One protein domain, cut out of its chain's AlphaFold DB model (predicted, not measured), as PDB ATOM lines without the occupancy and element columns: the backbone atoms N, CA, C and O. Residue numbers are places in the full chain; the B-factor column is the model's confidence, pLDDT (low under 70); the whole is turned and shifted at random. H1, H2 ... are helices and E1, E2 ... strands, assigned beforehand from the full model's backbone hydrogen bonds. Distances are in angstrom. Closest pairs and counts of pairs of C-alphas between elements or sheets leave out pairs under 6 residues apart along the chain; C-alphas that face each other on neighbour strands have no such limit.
ATOM      1  N   PHE A  89      87.418  35.168 131.984       67.56
ATOM      2  CA  PHE A  89      87.917  35.310 133.343       67.56
ATOM      3  C   PHE A  89      86.925  36.042 134.262       67.56
ATOM      4  O   PHE A  89      86.604  35.534 135.334       67.56
ATOM      5  N   ALA A  90      86.389  37.191 133.834       68.56
ATOM      6  CA  ALA A  90      85.381  37.932 134.592       68.56
ATOM      7  C   ALA A  90      84.089  37.118 134.779       68.56
ATOM      8  O   ALA A  90      83.529  37.114 135.869       68.56
ATOM      9  N   ILE A  91      83.651  36.363 133.766       71.81
ATOM     10  CA  ILE A  91      82.488  35.467 133.871       71.81
ATOM     11  C   ILE A  91      82.761  34.331 134.866       71.81
ATOM     12  O   ILE A  91      81.905  34.022 135.692       71.81
ATOM     13  N   GLY A  92      83.947  33.718 134.828       70.38
ATOM     14  CA  GLY A  92      84.350  32.680 135.784       70.38
ATOM     15  C   GLY A  92      84.435  33.203 137.222       70.38
ATOM     16  O   GLY A  92      83.996  32.536 138.160       70.38
ATOM     17  N   LYS A  93      84.925  34.434 137.397       68.62
ATOM     18  CA  LYS A  93      84.908  35.145 138.681       68.62
ATOM     19  C   LYS A  93      83.484  35.463 139.152       68.62
ATOM     20  O   LYS A  93      83.177  35.185 140.303       68.62
ATOM     21  N   LEU A  94      82.594  35.932 138.274       69.12
ATOM     22  CA  LEU A  94      81.180  36.183 138.602       69.12
ATOM     23  C   LEU A  94      80.424  34.901 138.977       69.12
ATOM     24  O   LEU A  94      79.602  34.909 139.882       69.12
ATOM     25  N   LYS A  95      80.717  33.780 138.311       70.62
ATOM     26  CA  LYS A  95      80.122  32.480 138.660       70.62
ATOM     27  C   LYS A  95      80.629  31.928 139.994       70.62
ATOM     28  O   LYS A  95      79.925  31.140 140.615       70.62
ATOM     29  N   SER A  96      81.841  32.299 140.415       67.56
ATOM     30  CA  SER A  96      82.446  31.828 141.670       67.56
ATOM     31  C   SER A  96      82.178  32.742 142.866       67.56
ATOM     32  O   SER A  96      82.310  32.293 144.001       67.56
ATOM     33  N   PHE A  97      81.783  33.996 142.638       54.88
ATOM     34  CA  PHE A  97      81.597  34.993 143.687       54.88
ATOM     35  C   PHE A  97      80.366  35.872 143.414       54.88
ATOM     36  O   PHE A  97      80.289  36.534 142.382       54.88
ATOM     37  N   ASN A  98      79.443  35.940 144.383       51.97
ATOM     38  CA  ASN A  98      78.379  36.953 144.452       51.97
ATOM     39  C   ASN A  98      79.002  38.333 144.719       51.97
ATOM     40  O   ASN A  98      78.991  38.794 145.860       51.97
ATOM     41  N   PHE A  99      79.610  38.971 143.719       47.53
ATOM     42  CA  PHE A  99      80.202  40.297 143.900       47.53
ATOM     43  C   PHE A  99      79.680  41.325 142.902       47.53
ATOM     44  O   PHE A  99      79.645  41.117 141.690       47.53
ATOM     45  N   ASP A 100      79.294  42.449 143.498       47.12
ATOM     46  CA  ASP A 100      78.788  43.666 142.891       47.12
ATOM     47  C   ASP A 100      79.883  44.357 142.056       47.12
ATOM     48  O   ASP A 100      81.046  44.455 142.459       47.12
ATOM     49  N   LEU A 101      79.516  44.823 140.862       52.56
ATOM     50  CA  LEU A 101      80.398  45.087 139.711       52.56
ATOM     51  C   LEU A 101      81.326  46.317 139.807       52.56
ATOM     52  O   LEU A 101      81.865  46.755 138.792       52.56
ATOM     53  N   SER A 102      81.554  46.901 140.983       50.75
ATOM     54  CA  SER A 102      82.210  48.218 141.055       50.75
ATOM     55  C   SER A 102      83.735  48.211 141.213       50.75
ATOM     56  O   SER A 102      84.352  49.237 140.931       50.75
ATOM     57  N   LYS A 103      84.389  47.105 141.605       48.78
ATOM     58  CA  LYS A 103      85.861  47.070 141.766       48.78
ATOM     59  C   LYS A 103      86.450  45.669 141.584       48.78
ATOM     60  O   LYS A 103      86.629  44.941 142.553       48.78
ATOM     61  N   ALA A 104      86.818  45.303 140.361       45.97
ATOM     62  CA  ALA A 104      87.693  44.151 140.135       45.97
ATOM     63  C   ALA A 104      88.573  44.362 138.896       45.97
ATOM     64  O   ALA A 104      88.350  43.771 137.843       45.97
ATOM     65  N   GLN A 105      89.590  45.216 139.019       51.66
ATOM     66  CA  GLN A 105      90.791  45.072 138.200       51.66
ATOM     67  C   GLN A 105      91.727  44.116 138.943       51.66
ATOM     68  O   GLN A 105      92.387  44.519 139.894       51.66
ATOM     69  N   SER A 106      91.740  42.841 138.554       49.88
ATOM     70  CA  SER A 106      92.833  41.929 138.908       49.88
ATOM     71  C   SER A 106      93.570  41.571 137.624       49.88
ATOM     72  O   SER A 106      93.029  40.845 136.787       49.88
ATOM     73  N   ASP A 107      94.779  42.106 137.478       55.47
ATOM     74  CA  ASP A 107      95.654  41.972 136.304       55.47
ATOM     75  C   ASP A 107      96.480  40.659 136.321       55.47
ATOM     76  O   ASP A 107      97.387  40.457 135.518       55.47
ATOM     77  N   ASP A 108      96.144  39.726 137.219       64.00
ATOM     78  CA  ASP A 108      96.957  38.546 137.558       64.00
ATOM     79  C   ASP A 108      96.613  37.289 136.736       64.00
ATOM     80  O   ASP A 108      96.676  36.158 137.223       64.00
ATOM     81  N   ALA A 109      96.206  37.449 135.476       68.31
ATOM     82  CA  ALA A 109      96.044  36.309 134.574       68.31
ATOM     83  C   ALA A 109      97.400  35.969 133.937       68.31
ATOM     84  O   ALA A 109      98.028  36.838 133.341       68.31
ATOM     85  N   TYR A 110      97.850  34.713 134.013       74.75
ATOM     86  CA  TYR A 110      99.064  34.232 133.336       74.75
ATOM     87  C   TYR A 110      98.693  33.403 132.101       74.75
ATOM     88  O   TYR A 110      97.855  32.508 132.170       74.75
ATOM     89  N   GLY A 111      99.319  33.703 130.964       74.94
ATOM     90  CA  GLY A 111      99.253  32.925 129.732       74.94
ATOM     91  C   GLY A 111     100.507  32.074 129.543       74.94
ATOM     92  O   GLY A 111     101.597  32.436 129.990       74.94
ATOM     93  N   LEU A 112     100.359  30.939 128.864       78.06
ATOM     94  CA  LEU A 112     101.475  30.074 128.483       78.06
ATOM     95  C   LEU A 112     102.140  30.644 127.225       78.06
ATOM     96  O   LEU A 112     101.472  30.896 126.224       78.06
ATOM     97  N   THR A 113     103.454  30.847 127.260       80.50
ATOM     98  CA  THR A 113     104.253  31.243 126.094       80.50
ATOM     99  C   THR A 113     105.433  30.300 125.930       80.50
ATOM    100  O   THR A 113     106.020  29.849 126.908       80.50
ATOM    101  N   LYS A 114     105.814  30.012 124.686       81.12
ATOM    102  CA  LYS A 114     107.018  29.234 124.385       81.12
ATOM    103  C   LYS A 114     108.211  30.190 124.264       81.12
ATOM    104  O   LYS A 114     108.160  31.115 123.455       81.12
ATOM    105  N   VAL A 115     109.259  29.995 125.062       77.69
ATOM    106  CA  VAL A 115     110.528  30.743 124.989       77.69
ATOM    107  C   VAL A 115     111.661  29.725 124.956       77.69
ATOM    108  O   VAL A 115     111.832  28.983 125.916       77.69
ATOM    109  N   ASN A 116     112.424  29.687 123.859       74.81
ATOM    110  CA  ASN A 116     113.584  28.797 123.686       74.81
ATOM    111  C   ASN A 116     113.281  27.331 124.058       74.81
ATOM    112  O   ASN A 116     113.950  26.751 124.905       74.81
ATOM    113  N   ASP A 117     112.219  26.769 123.471       81.62
ATOM    114  CA  ASP A 117     111.711  25.410 123.736       81.62
ATOM    115  C   ASP A 117     111.210  25.102 125.158       81.62
ATOM    116  O   ASP A 117     110.733  23.997 125.411       81.62
ATOM    117  N   LEU A 118     111.167  26.090 126.052       78.62
ATOM    118  CA  LEU A 118     110.543  25.971 127.368       78.62
ATOM    119  C   LEU A 118     109.184  26.679 127.403       78.62
ATOM    120  O   LEU A 118     108.974  27.717 126.770       78.62
ATOM    121  N   VAL A 119     108.244  26.111 128.159       83.12
ATOM    122  CA  VAL A 119     106.944  26.733 128.428       83.12
ATOM    123  C   VAL A 119     107.099  27.664 129.627       83.12
ATOM    124  O   VAL A 119     107.366  27.216 130.739       83.12
ATOM    125  N   ALA A 120     106.945  28.964 129.397       83.06
ATOM    126  CA  ALA A 120     107.016  30.002 130.414       83.06
ATOM    127  C   ALA A 120     105.628  30.599 130.679       83.06
ATOM    128  O   ALA A 120     104.811  30.756 129.770       83.06
ATOM    129  N   LEU A 121     105.374  30.967 131.935       77.69
ATOM    130  CA  LEU A 121     104.191  31.731 132.318       77.69
ATOM    131  C   LEU A 121     104.483  33.218 132.135       77.69
ATOM    132  O   LEU A 121     105.417  33.761 132.724       77.69
ATOM    133  N   LYS A 122     103.679  33.880 131.309       76.00
ATOM    134  CA  LYS A 122     103.787  35.310 131.029       76.00
ATOM    135  C   LYS A 122     102.461  35.980 131.349       76.00
ATOM    136  O   LYS A 122     101.414  35.481 130.955       76.00
ATOM    137  N   LEU A 123     102.491  37.107 132.058       74.75
ATOM    138  CA  LEU A 123     101.275  37.845 132.409       74.75
ATOM    139  C   LEU A 123     100.478  38.170 131.133       74.75
ATOM    140  O   LEU A 123     101.061  38.659 130.161       74.75
ATOM    141  N   VAL A 124      99.170  37.923 131.115       62.31
ATOM    142  CA  VAL A 124      98.315  38.148 129.940       62.31
ATOM    143  C   VAL A 124      98.373  39.617 129.513       62.31
ATOM    144  O   VAL A 124      98.488  39.904 128.325       62.31
ATOM    145  N   ALA A 125      98.449  40.539 130.477       61.22
ATOM    146  CA  ALA A 125      98.627  41.973 130.235       61.22
ATOM    147  C   ALA A 125      99.943  42.333 129.510       61.22
ATOM    148  O   ALA A 125     100.061  43.399 128.910       61.22
ATOM    149  N   SER A 126     100.938  41.440 129.516       62.59
ATOM    150  CA  SER A 126     102.213  41.640 128.815       62.59
ATOM    151  C   SER A 126     102.228  41.087 127.382       62.59
ATOM    152  O   SER A 126     103.216  41.280 126.659       62.59
ATOM    153  N   PHE A 127     101.144  40.438 126.931       61.09
ATOM    154  CA  PHE A 127     100.898  40.239 125.504       61.09
ATOM    155  C   PHE A 127     100.446  41.566 124.906       61.09
ATOM    156  O   PHE A 127      99.265  41.893 124.826       61.09
ATOM    157  N   LYS A 128     101.425  42.354 124.473       61.34
ATOM    158  CA  LYS A 128     101.157  43.532 123.662       61.34
ATOM    159  C   LYS A 128     100.583  43.049 122.331       61.34
ATOM    160  O   LYS A 128     101.241  42.279 121.628       61.34
ATOM    161  N   ALA A 129      99.371  43.494 121.998       61.88
ATOM    162  CA  ALA A 129      98.832  43.350 120.652       61.88
ATOM    163  C   ALA A 129      99.913  43.773 119.642       61.88
ATOM    164  O   ALA A 129     100.656  44.729 119.891       61.88
ATOM    165  N   SER A 130     100.055  43.029 118.543       70.12
ATOM    166  CA  SER A 130     101.026  43.376 117.503       70.12
ATOM    167  C   SER A 130     100.879  44.853 117.143       70.12
ATOM    168  O   SER A 130      99.768  45.351 116.978       70.12
ATOM    169  N   ARG A 131     102.011  45.552 117.005       73.44
ATOM    170  CA  ARG A 131     102.053  46.990 116.683       73.44
ATOM    171  C   ARG A 131     101.323  47.354 115.379       73.44
ATOM    172  O   ARG A 131     101.097  48.527 115.128       73.44
ATOM    173  N   ASN A 132     100.997  46.352 114.561       75.44
ATOM    174  CA  ASN A 132     100.318  46.490 113.277       75.44
ATOM    175  C   ASN A 132      98.810  46.174 113.348       75.44
ATOM    176  O   ASN A 132      98.155  46.168 112.310       75.44
ATOM    177  N   ILE A 133      98.261  45.844 114.523       77.50
ATOM    178  CA  ILE A 133      96.828  45.562 114.666       77.50
ATOM    179  C   ILE A 133      96.069  46.886 114.656       77.50
ATOM    180  O   ILE A 133      96.234  47.717 115.546       77.50
ATOM    181  N   VAL A 134      95.232  47.058 113.636       82.31
ATOM    182  CA  VAL A 134      94.299  48.180 113.505       82.31
ATOM    183  C   VAL A 134      92.918  47.694 113.951       82.31
ATOM    184  O   VAL A 134      92.504  46.619 113.511       82.31
ATOM    185  N   PRO A 135      92.201  48.430 114.817       82.75
ATOM    186  CA  PRO A 135      90.826  48.093 115.172       82.75
ATOM    187  C   PRO A 135      89.909  48.072 113.942       82.75
ATOM    188  O   PRO A 135      90.028  48.928 113.070       82.75
ATOM    189  N   ASP A 136      88.932  47.162 113.907       82.88
ATOM    190  CA  ASP A 136      87.973  47.037 112.792       82.88
ATOM    191  C   ASP A 136      87.216  48.341 112.472       82.88
ATOM    192  O   ASP A 136      86.765  48.526 111.346       82.88
ATOM    193  N   ALA A 137      87.062  49.241 113.449       85.88
ATOM    194  CA  ALA A 137      86.405  50.538 113.273       85.88
ATOM    195  C   ALA A 137      87.294  51.596 112.589       85.88
ATOM    196  O   ALA A 137      86.770  52.575 112.059       85.88
ATOM    197  N   ASP A 138      88.612  51.391 112.582       87.56
ATOM    198  CA  ASP A 138      89.609  52.337 112.067       87.56
ATOM    199  C   ASP A 138      90.205  51.889 110.722       87.56
ATOM    200  O   ASP A 138      91.102  52.539 110.178       87.56
ATOM    201  N   ILE A 139      89.716  50.780 110.160       91.44
ATOM    202  CA  ILE A 139      90.154  50.314 108.846       91.44
ATOM    203  C   ILE A 139      89.647  51.246 107.743       91.44
ATOM    204  O   ILE A 139      88.542  51.787 107.787       91.44
ATOM    205  N   THR A 140      90.449  51.408 106.698       92.88
ATOM    206  CA  THR A 140      90.019  52.162 105.514       92.88
ATOM    207  C   THR A 140      89.024  51.359 104.675       92.88
ATOM    208  O   THR A 140      89.071  50.126 104.641       92.88
ATOM    209  N   TRP A 141      88.179  52.052 103.904       91.56
ATOM    210  CA  TRP A 141      87.248  51.416 102.963       91.56
ATOM    211  C   TRP A 141      87.946  50.452 101.999       91.56
ATOM    212  O   TRP A 141      87.495  49.331 101.768       91.56
ATOM    213  N   ARG A 142      89.114  50.853 101.485       92.19
ATOM    214  CA  ARG A 142      89.936  50.008 100.614       92.19
ATOM    215  C   ARG A 142      90.392  48.728 101.315       92.19
ATOM    216  O   ARG A 142      90.322  47.661 100.714       92.19
ATOM    217  N   GLN A 143      90.854  48.820 102.564       91.88
ATOM    218  CA  GLN A 143      91.270  47.648 103.341       91.88
ATOM    219  C   GLN A 143      90.095  46.713 103.621       91.88
ATOM    220  O   GLN A 143      90.244  45.506 103.458       91.88
ATOM    221  N   MET A 144      88.927  47.260 103.965       92.06
ATOM    222  CA  MET A 144      87.692  46.488 104.118       92.06
ATOM    223  C   MET A 144      87.339  45.738 102.829       92.06
ATOM    224  O   MET A 144      87.127  44.527 102.867       92.06
ATOM    225  N   ASN A 145      87.363  46.421 101.680       90.81
ATOM    226  CA  ASN A 145      87.039  45.820 100.386       90.81
ATOM    227  C   ASN A 145      88.021  44.715  99.962       90.81
ATOM    228  O   ASN A 145      87.614  43.737  99.337       90.81
ATOM    229  N   VAL A 146      89.305  44.833 100.303       91.62
ATOM    230  CA  VAL A 146      90.268  43.737 100.099       91.62
ATOM    231  C   VAL A 146      89.983  42.600 101.084       91.62
ATOM    232  O   VAL A 146      89.857  41.444 100.680       91.62
ATOM    233  N   GLY A 147      89.808  42.935 102.362       91.06
ATOM    234  CA  GLY A 147      89.597  41.977 103.443       91.06
ATOM    235  C   GLY A 147      88.328  41.139 103.289       91.06
ATOM    236  O   GLY A 147      88.372  39.942 103.563       91.06
ATOM    237  N   ARG A 148      87.217  41.710 102.801       91.62
ATOM    238  CA  ARG A 148      85.954  40.973 102.604       91.62
ATOM    239  C   ARG A 148      86.092  39.839 101.587       91.62
ATOM    240  O   ARG A 148      85.566  38.758 101.823       91.62
ATOM    241  N   ASN A 149      86.848  40.045 100.506       91.69
ATOM    242  CA  ASN A 149      87.081  39.007  99.498       91.69
ATOM    243  C   ASN A 149      87.896  37.856 100.090       91.69
ATOM    244  O   ASN A 149      87.572  36.684  99.912       91.69
ATOM    245  N   THR A 150      88.941  38.200 100.846       92.75
ATOM    246  CA  THR A 150      89.761  37.221 101.558       92.75
ATOM    247  C   THR A 150      88.944  36.447 102.592       92.75
ATOM    248  O   THR A 150      89.083  35.231 102.676       92.75
ATOM    249  N   LEU A 151      88.069  37.127 103.337       91.12
ATOM    250  CA  LEU A 151      87.174  36.506 104.308       91.12
ATOM    251  C   LEU A 151      86.215  35.511 103.652       91.12
ATOM    252  O   LEU A 151      86.161  34.374 104.101       91.12
ATOM    253  N   LEU A 152      85.482  35.919 102.608       92.31
ATOM    254  CA  LEU A 152      84.515  35.049 101.927       92.31
ATOM    255  C   LEU A 152      85.197  33.799 101.363       92.31
ATOM    256  O   LEU A 152      84.695  32.695 101.540       92.31
ATOM    257  N   ARG A 153      86.391  33.962 100.780       93.00
ATOM    258  CA  ARG A 153      87.210  32.834 100.324       93.00
ATOM    259  C   ARG A 153      87.577  31.886 101.469       93.00
ATOM    260  O   ARG A 153      87.537  30.679 101.287       93.00
ATOM    261  N   TYR A 154      87.961  32.412 102.632       91.88
ATOM    262  CA  TYR A 154      88.287  31.561 103.777       91.88
ATOM    263  C   TYR A 154      87.054  30.896 104.391       91.88
ATOM    264  O   TYR A 154      87.165  29.768 104.845       91.88
ATOM    265  N   MET A 155      85.892  31.552 104.392       90.38
ATOM    266  CA  MET A 155      84.643  30.924 104.835       90.38
ATOM    267  C   MET A 155      84.308  29.705 103.973       90.38
ATOM    268  O   MET A 155      83.989  28.654 104.519       90.38
ATOM    269  N   ASP A 156      84.467  29.836 102.655       88.94
ATOM    270  CA  ASP A 156      84.307  28.736 101.699       88.94
ATOM    271  C   ASP A 156      85.325  27.609 101.957       88.94
ATOM    272  O   ASP A 156      84.952  26.457 102.139       88.94
ATOM    273  N   GLN A 157      86.612  27.947 102.117       89.75
ATOM    274  CA  GLN A 157      87.671  26.971 102.432       89.75
ATOM    275  C   GLN A 157      87.518  26.286 103.797       89.75
ATOM    276  O   GLN A 157      88.069  25.208 104.006       89.75
ATOM    277  N   CYS A 158      86.834  26.923 104.746       86.12
ATOM    278  CA  CYS A 158      86.565  26.371 106.071       86.12
ATOM    279  C   CYS A 158      85.215  25.642 106.145       86.12
ATOM    280  O   CYS A 158      84.746  25.387 107.254       86.12
ATOM    281  N   ASP A 159      84.591  25.338 105.002       85.81
ATOM    282  CA  ASP A 159      83.298  24.656 104.898       85.81
ATOM    283  C   ASP A 159      82.193  25.320 105.737       85.81
ATOM    284  O   ASP A 159      81.378  24.647 106.379       85.81
ATOM    285  N   TRP A 160      82.164  26.657 105.782       87.44
ATOM    286  CA  TRP A 160      81.056  27.355 106.430       87.44
ATOM    287  C   TRP A 160      79.754  27.044 105.683       87.44
ATOM    288  O   TRP A 160      79.760  27.002 104.450       87.44
ATOM    289  N   PRO A 161      78.614  26.870 106.380       87.94
ATOM    290  CA  PRO A 161      77.367  26.590 105.683       87.94
ATOM    291  C   PRO A 161      77.035  27.714 104.696       87.94
ATOM    292  O   PRO A 161      77.134  28.899 105.027       87.94
ATOM    293  N   GLN A 162      76.613  27.335 103.486       87.62
ATOM    294  CA  GLN A 162      76.441  28.254 102.354       87.62
ATOM    295  C   GLN A 162      75.544  29.453 102.680       87.62
ATOM    296  O   GLN A 162      75.807  30.567 102.227       87.62
ATOM    297  N   LYS A 163      74.519  29.237 103.514       86.88
ATOM    298  CA  LYS A 163      73.641  30.295 104.024       86.88
ATOM    299  C   LYS A 163      74.446  31.417 104.688       86.88
ATOM    300  O   LYS A 163      74.233  32.578 104.363       86.88
ATOM    301  N   HIS A 164      75.430  31.091 105.532       87.31
ATOM    302  CA  HIS A 164      76.274  32.102 106.172       87.31
ATOM    303  C   HIS A 164      77.115  32.863 105.152       87.31
ATOM    304  O   HIS A 164      77.142  34.092 105.184       87.31
ATOM    305  N   VAL A 165      77.771  32.152 104.231       90.44
ATOM    306  CA  VAL A 165      78.600  32.774 103.185       90.44
ATOM    307  C   VAL A 165      77.768  33.767 102.367       90.44
ATOM    308  O   VAL A 165      78.191  34.905 102.152       90.44
ATOM    309  N   GLN A 166      76.547  33.377 101.992       90.88
ATOM    310  CA  GLN A 166      75.597  34.234 101.284       90.88
ATOM    311  C   GLN A 166      75.143  35.431 102.125       90.88
ATOM    312  O   GLN A 166      75.144  36.551 101.617       90.88
ATOM    313  N   SER A 167      74.820  35.246 103.410       89.06
ATOM    314  CA  SER A 167      74.463  36.353 104.310       89.06
ATOM    315  C   SER A 167      75.589  37.388 104.420       89.06
ATOM    316  O   SER A 167      75.331  38.590 104.320       89.06
ATOM    317  N   PHE A 168      76.846  36.947 104.557       91.31
ATOM    318  CA  PHE A 168      78.003  37.850 104.549       91.31
ATOM    319  C   PHE A 168      78.165  38.554 103.197       91.31
ATOM    320  O   PHE A 168      78.395  39.765 103.167       91.31
ATOM    321  N   ALA A 169      78.025  37.832 102.081       92.31
ATOM    322  CA  ALA A 169      78.129  38.411 100.744       92.31
ATOM    323  C   ALA A 169      77.059  39.489 100.499       92.31
ATOM    324  O   ALA A 169      77.398  40.603 100.095       92.31
ATOM    325  N   HIS A 170      75.793  39.202 100.823       92.25
ATOM    326  CA  HIS A 170      74.693  40.165 100.730       92.25
ATOM    327  C   HIS A 170      74.926  41.388 101.613       92.25
ATOM    328  O   HIS A 170      74.725  42.514 101.169       92.25
ATOM    329  N   PHE A 171      75.400  41.195 102.841       91.69
ATOM    330  CA  PHE A 171      75.710  42.301 103.741       91.69
ATOM    331  C   PHE A 171      76.769  43.249 103.170       91.69
ATOM    332  O   PHE A 171      76.569  44.465 103.147       91.69
ATOM    333  N   TYR A 172      77.880  42.705 102.668       92.81
ATOM    334  CA  TYR A 172      78.933  43.521 102.065       92.81
ATOM    335  C   TYR A 172      78.496  44.197 100.769       92.81
ATOM    336  O   TYR A 172      78.920  45.323 100.510       92.81
ATOM    337  N   PHE A 173      77.658  43.530  99.976       92.75
ATOM    338  CA  PHE A 173      77.055  44.116  98.786       92.75
ATOM    339  C   PHE A 173      76.147  45.295  99.152       92.75
ATOM    340  O   PHE A 173      76.316  46.385  98.610       92.75
ATOM    341  N   ASN A 174      75.264  45.118 100.139       91.81
ATOM    342  CA  ASN A 174      74.343  46.155 100.608       91.81
ATOM    343  C   ASN A 174      75.083  47.386 101.147       91.81
ATOM    344  O   ASN A 174      74.709  48.512 100.839       91.81
ATOM    345  N   ILE A 175      76.177  47.188 101.890       91.75
ATOM    346  CA  ILE A 175      77.029  48.293 102.354       91.75
ATOM    347  C   ILE A 175      77.677  49.048 101.189       91.75
ATOM    348  O   ILE A 175      77.858  50.261 101.263       91.75
ATOM    349  N   GLU A 176      78.055  48.350 100.120       91.00
ATOM    350  CA  GLU A 176      78.742  48.967  98.987       91.00
ATOM    351  C   GLU A 176      77.824  49.833  98.123       91.00
ATOM    352  O   GLU A 176      78.269  50.879  97.637       91.00
ATOM    353  N   ILE A 177      76.568  49.412  97.959       92.50
ATOM    354  CA  ILE A 177      75.550  50.145  97.195       92.50
ATOM    355  C   ILE A 177      74.868  51.254  98.008       92.50
ATOM    356  O   ILE A 177      74.121  52.049  97.442       92.50
ATOM    357  N   GLU A 178      75.108  51.313  99.320       91.56
ATOM    358  CA  GLU A 178      74.410  52.218 100.227       91.56
ATOM    359  C   GLU A 178      74.653  53.700  99.856       91.56
ATOM    360  O   GLU A 178      75.797  54.172  99.898       91.56
ATOM    361  N   PRO A 179      73.598  54.490  99.562       91.38
ATOM    362  CA  PRO A 179      73.739  55.898  99.170       91.38
ATOM    363  C   PRO A 179      74.439  56.771 100.218       91.38
ATOM    364  O   PRO A 179      75.044  57.794  99.880       91.38
ATOM    365  N   MET A 180      74.389  56.367 101.494       88.69
ATOM    366  CA  MET A 180      75.100  57.017 102.600       88.69
ATOM    367  C   MET A 180      76.605  57.138 102.341       88.69
ATOM    368  O   MET A 180      77.235  58.070 102.842       88.69
ATOM    369  N   ARG A 181      77.180  56.244 101.526       90.06
ATOM    370  CA  ARG A 181      78.601  56.244 101.175       90.06
ATOM    371  C   ARG A 181      79.060  57.560 100.544       90.06
ATOM    372  O   ARG A 181      80.135  58.041 100.883       90.06
ATOM    373  N   SER A 182      78.243  58.156  99.677       90.56
ATOM    374  CA  SER A 182      78.575  59.400  98.963       90.56
ATOM    375  C   SER A 182      78.536  60.645  99.853       90.56
ATOM    376  O   SER A 182      78.915  61.733  99.419       90.56
ATOM    377  N   ARG A 183      78.053  60.522 101.096       92.62
ATOM    378  CA  ARG A 183      78.004  61.639 102.040       92.62
ATOM    379  C   ARG A 183      79.386  61.915 102.644       92.62
ATOM    380  O   ARG A 183      80.224  61.014 102.722       92.62
ATOM    381  N   PRO A 184      79.627  63.133 103.159       91.12
ATOM    382  CA  PRO A 184      80.831  63.422 103.930       91.12
ATOM    383  C   PRO A 184      80.969  62.443 105.103       91.12
ATOM    384  O   PRO A 184      80.032  62.269 105.879       91.12
ATOM    385  N   ASN A 185      82.131  61.797 105.233       90.06
ATOM    386  CA  ASN A 185      82.402  60.733 106.214       90.06
ATOM    387  C   ASN A 185      81.535  59.464 106.084       90.06
ATOM    388  O   ASN A 185      81.586  58.616 106.979       90.06
ATOM    389  N   GLY A 186      80.787  59.289 104.989       90.75
ATOM    390  CA  GLY A 186      79.908  58.137 104.768       90.75
ATOM    391  C   GLY A 186      80.638  56.802 104.897       90.75
ATOM    392  O   GLY A 186      80.212  55.931 105.650       90.75
ATOM    393  N   GLU A 187      81.806  56.682 104.259       92.62
ATOM    394  CA  GLU A 187      82.649  55.484 104.363       92.62
ATOM    395  C   GLU A 187      83.035  55.167 105.817       92.62
ATOM    396  O   GLU A 187      82.912  54.023 106.239       92.62
ATOM    397  N   ARG A 188      83.416  56.164 106.629       91.06
ATOM    398  CA  ARG A 188      83.777  55.943 108.045       91.06
ATOM    399  C   ARG A 188      82.596  55.433 108.870       91.06
ATOM    400  O   ARG A 188      82.772  54.550 109.706       91.06
ATOM    401  N   VAL A 189      81.403  55.980 108.638       90.69
ATOM    402  CA  VAL A 189      80.177  55.550 109.329       90.69
ATOM    403  C   VAL A 189      79.842  54.102 108.974       90.69
ATOM    404  O   VAL A 189      79.549  53.305 109.864       90.69
ATOM    405  N   LEU A 190      79.942  53.745 107.693       92.38
ATOM    406  CA  LEU A 190      79.687  52.388 107.218       92.38
ATOM    407  C   LEU A 190      80.716  51.382 107.750       92.38
ATOM    408  O   LEU A 190      80.325  50.291 108.162       92.38
ATOM    409  N   ILE A 191      81.998  51.754 107.832       93.00
ATOM    410  CA  ILE A 191      83.030  50.916 108.462       93.00
ATOM    411  C   ILE A 191      82.706  50.661 109.940       93.00
ATOM    412  O   ILE A 191      82.731  49.516 110.394       93.00
ATOM    413  N   ALA A 192      82.351  51.708 110.690       90.62
ATOM    414  CA  ALA A 192      81.986  51.570 112.098       90.62
ATOM    415  C   ALA A 192      80.742  50.684 112.284       90.62
ATOM    416  O   ALA A 192      80.697  49.861 113.202       90.62
ATOM    417  N   TYR A 193      79.749  50.814 111.398       90.25
ATOM    418  CA  TYR A 193      78.590  49.926 111.366       90.25
ATOM    419  C   TYR A 193      79.004  48.476 111.091       90.25
ATOM    420  O   TYR A 193      78.642  47.584 111.857       90.25
ATOM    421  N   GLN A 194      79.842  48.228 110.083       91.62
ATOM    422  CA  GLN A 194      80.323  46.877 109.794       91.62
ATOM    423  C   GLN A 194      81.102  46.266 110.955       91.62
ATOM    424  O   GLN A 194      80.905  45.088 111.254       91.62
ATOM    425  N   ALA A 195      81.957  47.033 111.630       89.38
ATOM    426  CA  ALA A 195      82.672  46.556 112.810       89.38
ATOM    427  C   ALA A 195      81.700  46.092 113.912       89.38
ATOM    428  O   ALA A 195      81.912  45.044 114.529       89.38
ATOM    429  N   LYS A 196      80.592  46.820 114.121       87.56
ATOM    430  CA  LYS A 196      79.532  46.417 115.061       87.56
ATOM    431  C   LYS A 196      78.842  45.124 114.627       87.56
ATOM    432  O   LYS A 196      78.759  44.201 115.435       87.56
ATOM    433  N   VAL A 197      78.400  45.039 113.370       87.12
ATOM    434  CA  VAL A 197      77.691  43.857 112.843       87.12
ATOM    435  C   VAL A 197      78.569  42.613 112.909       87.12
ATOM    436  O   VAL A 197      78.143  41.592 113.440       87.12
ATOM    437  N   ARG A 198      79.828  42.707 112.467       86.69
ATOM    438  CA  ARG A 198      80.783  41.590 112.536       86.69
ATOM    439  C   ARG A 198      80.990  41.104 113.965       86.69
ATOM    440  O   ARG A 198      81.032  39.899 114.194       86.69
ATOM    441  N   ARG A 199      81.101  42.026 114.927       84.06
ATOM    442  CA  ARG A 199      81.231  41.677 116.347       84.06
ATOM    443  C   ARG A 199      79.974  40.992 116.879       84.06
ATOM    444  O   ARG A 199      80.098  40.021 117.615       84.06
ATOM    445  N   GLN A 200      78.788  41.480 116.514       83.69
ATOM    446  CA  GLN A 200      77.524  40.859 116.906       83.69
ATOM    447  C   GLN A 200      77.403  39.444 116.331       83.69
ATOM    448  O   GLN A 200      77.159  38.507 117.081       83.69
ATOM    449  N   TRP A 201      77.667  39.267 115.038       84.50
ATOM    450  CA  TRP A 201      77.641  37.954 114.399       84.50
ATOM    451  C   TRP A 201      78.668  36.994 114.985       84.50
ATOM    452  O   TRP A 201      78.348  35.839 115.221       84.50
ATOM    453  N   HIS A 202      79.877  37.461 115.295       81.88
ATOM    454  CA  HIS A 202      80.859  36.620 115.975       81.88
ATOM    455  C   HIS A 202      80.369  36.130 117.347       81.88
ATOM    456  O   HIS A 202      80.697  35.015 117.740       81.88
ATOM    457  N   ASN A 203      79.583  36.940 118.064       78.19
ATOM    458  CA  ASN A 203      78.993  36.534 119.339       78.19
ATOM    459  C   ASN A 203      77.801  35.583 119.167       78.19
ATOM    460  O   ASN A 203      77.624  34.714 120.008       78.19
ATOM    461  N   ASP A 204      76.987  35.768 118.125       77.62
ATOM    462  CA  ASP A 204      75.792  34.950 117.878       77.62
ATOM    463  C   ASP A 204      76.150  33.559 117.305       77.62
ATOM    464  O   ASP A 204      75.480  32.571 117.600       77.62
ATOM    465  N   LEU A 205      77.219  33.473 116.502       73.19
ATOM    466  CA  LEU A 205      77.663  32.247 115.822       73.19
ATOM    467  C   LEU A 205      78.551  31.321 116.680       73.19
ATOM    468  O   LEU A 205      78.750  30.169 116.289       73.19
ATOM    469  N   GLN A 206      79.111  31.827 117.787       64.06
ATOM    470  CA  GLN A 206      79.901  31.058 118.770       64.06
ATOM    471  C   GLN A 206      79.011  30.255 119.718       64.06
ATOM    472  O   GLN A 206      79.463  29.161 120.117       64.06
TER     473      GLN A 206
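AT A GLANCE: This is residues 89 to 206 of the 206 residues of an uncharacterized protein of Laccaria amethystina LaAM-08-1 (UniProt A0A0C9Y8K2). The model has two well-separated parts joined by a long link: a small two-stranded hairpin, E1 and E2, and a loose bundle of three long helices, H2, H3 and H5, whose centres make a triangle, with short H4 at the turn between H3 and H5. Before the hairpin a small helix, H1, is set off by a long loop; residues 94 to 103 stick out, and so do residues 128 to 134 in the link between the two parts. The printed part has 118 residues with five named helices and two named strands, in the order H1, E1, E2, H2, H3, H4, H5; the sheet, E1 - E2, is antiparallel and the class is mostly helix. The whole is loose, with a radius of gyration of the C-alphas of 19.6 A and spans of 48 by 41 by 31 A.

HOW THE PARTS SIT: E1, residues 110 to 115, and E2, residues 118 to 123, form an antiparallel hairpin, with 143 degrees between their directions. N 111 and O 122 are 2.7 A apart and N 120 and O 113 are 2.8 A apart, both within hydrogen-bond range. H1, residues 89 to 96, is apart from E2. H2, residues 141 to 157, and H3, residues 162 to 177, touch as a helical hairpin, opposite ways at a shallow tilt of 13 degrees; their closest C-alphas, of Leu 152 and Val 165, are 6.5 A apart. H5, residues 186 to 205, touches H2 with residues 187 to 191 alone, the same way at a shallow tilt of 25 degrees; the closest C-alphas, of Trp 141 and Glu 187, are 6.3 A apart. H3 and H5 are close but not clearly touching, with the C-alphas of Ile 175 and Leu 190 closest at 6.9 A. H4, residues 179 to 182, and H5 touch only at the corner, where the C-alphas of Arg 181 and Glu 187 are closest at 5.2 A. H3 and H4 meet only through their link. E1 is apart from H2, H3, H4 and H5. In H1, H3 and H5 every O i to N i+4 pair is within hydrogen-bond range, in H2 12 of 13 are, and H4 is too short for such a pair.

IN THESE COORDINATES: E1 begins at C-alpha 110, (99.064, 34.232, 133.336), and is 14.6 A long; E2 is 15.9 A long. H2 measures 24.5 A, H3 22.5 A and H5 28.2 A. H1 begins at C-alpha 89, (87.917, 35.310, 133.343), and H5 ends at C-alpha 205, (77.663, 32.247, 115.822).

THE WHOLE: The two farthest C-alphas, of Leu 118 and Pro 179, are 55.2 A apart. The printed part has no cut. The links H1 to E1 and E2 to H2 are long. The mean pLDDT of the printed part is 80.5; residues under 70 include 96 to 109 and 124 to 129.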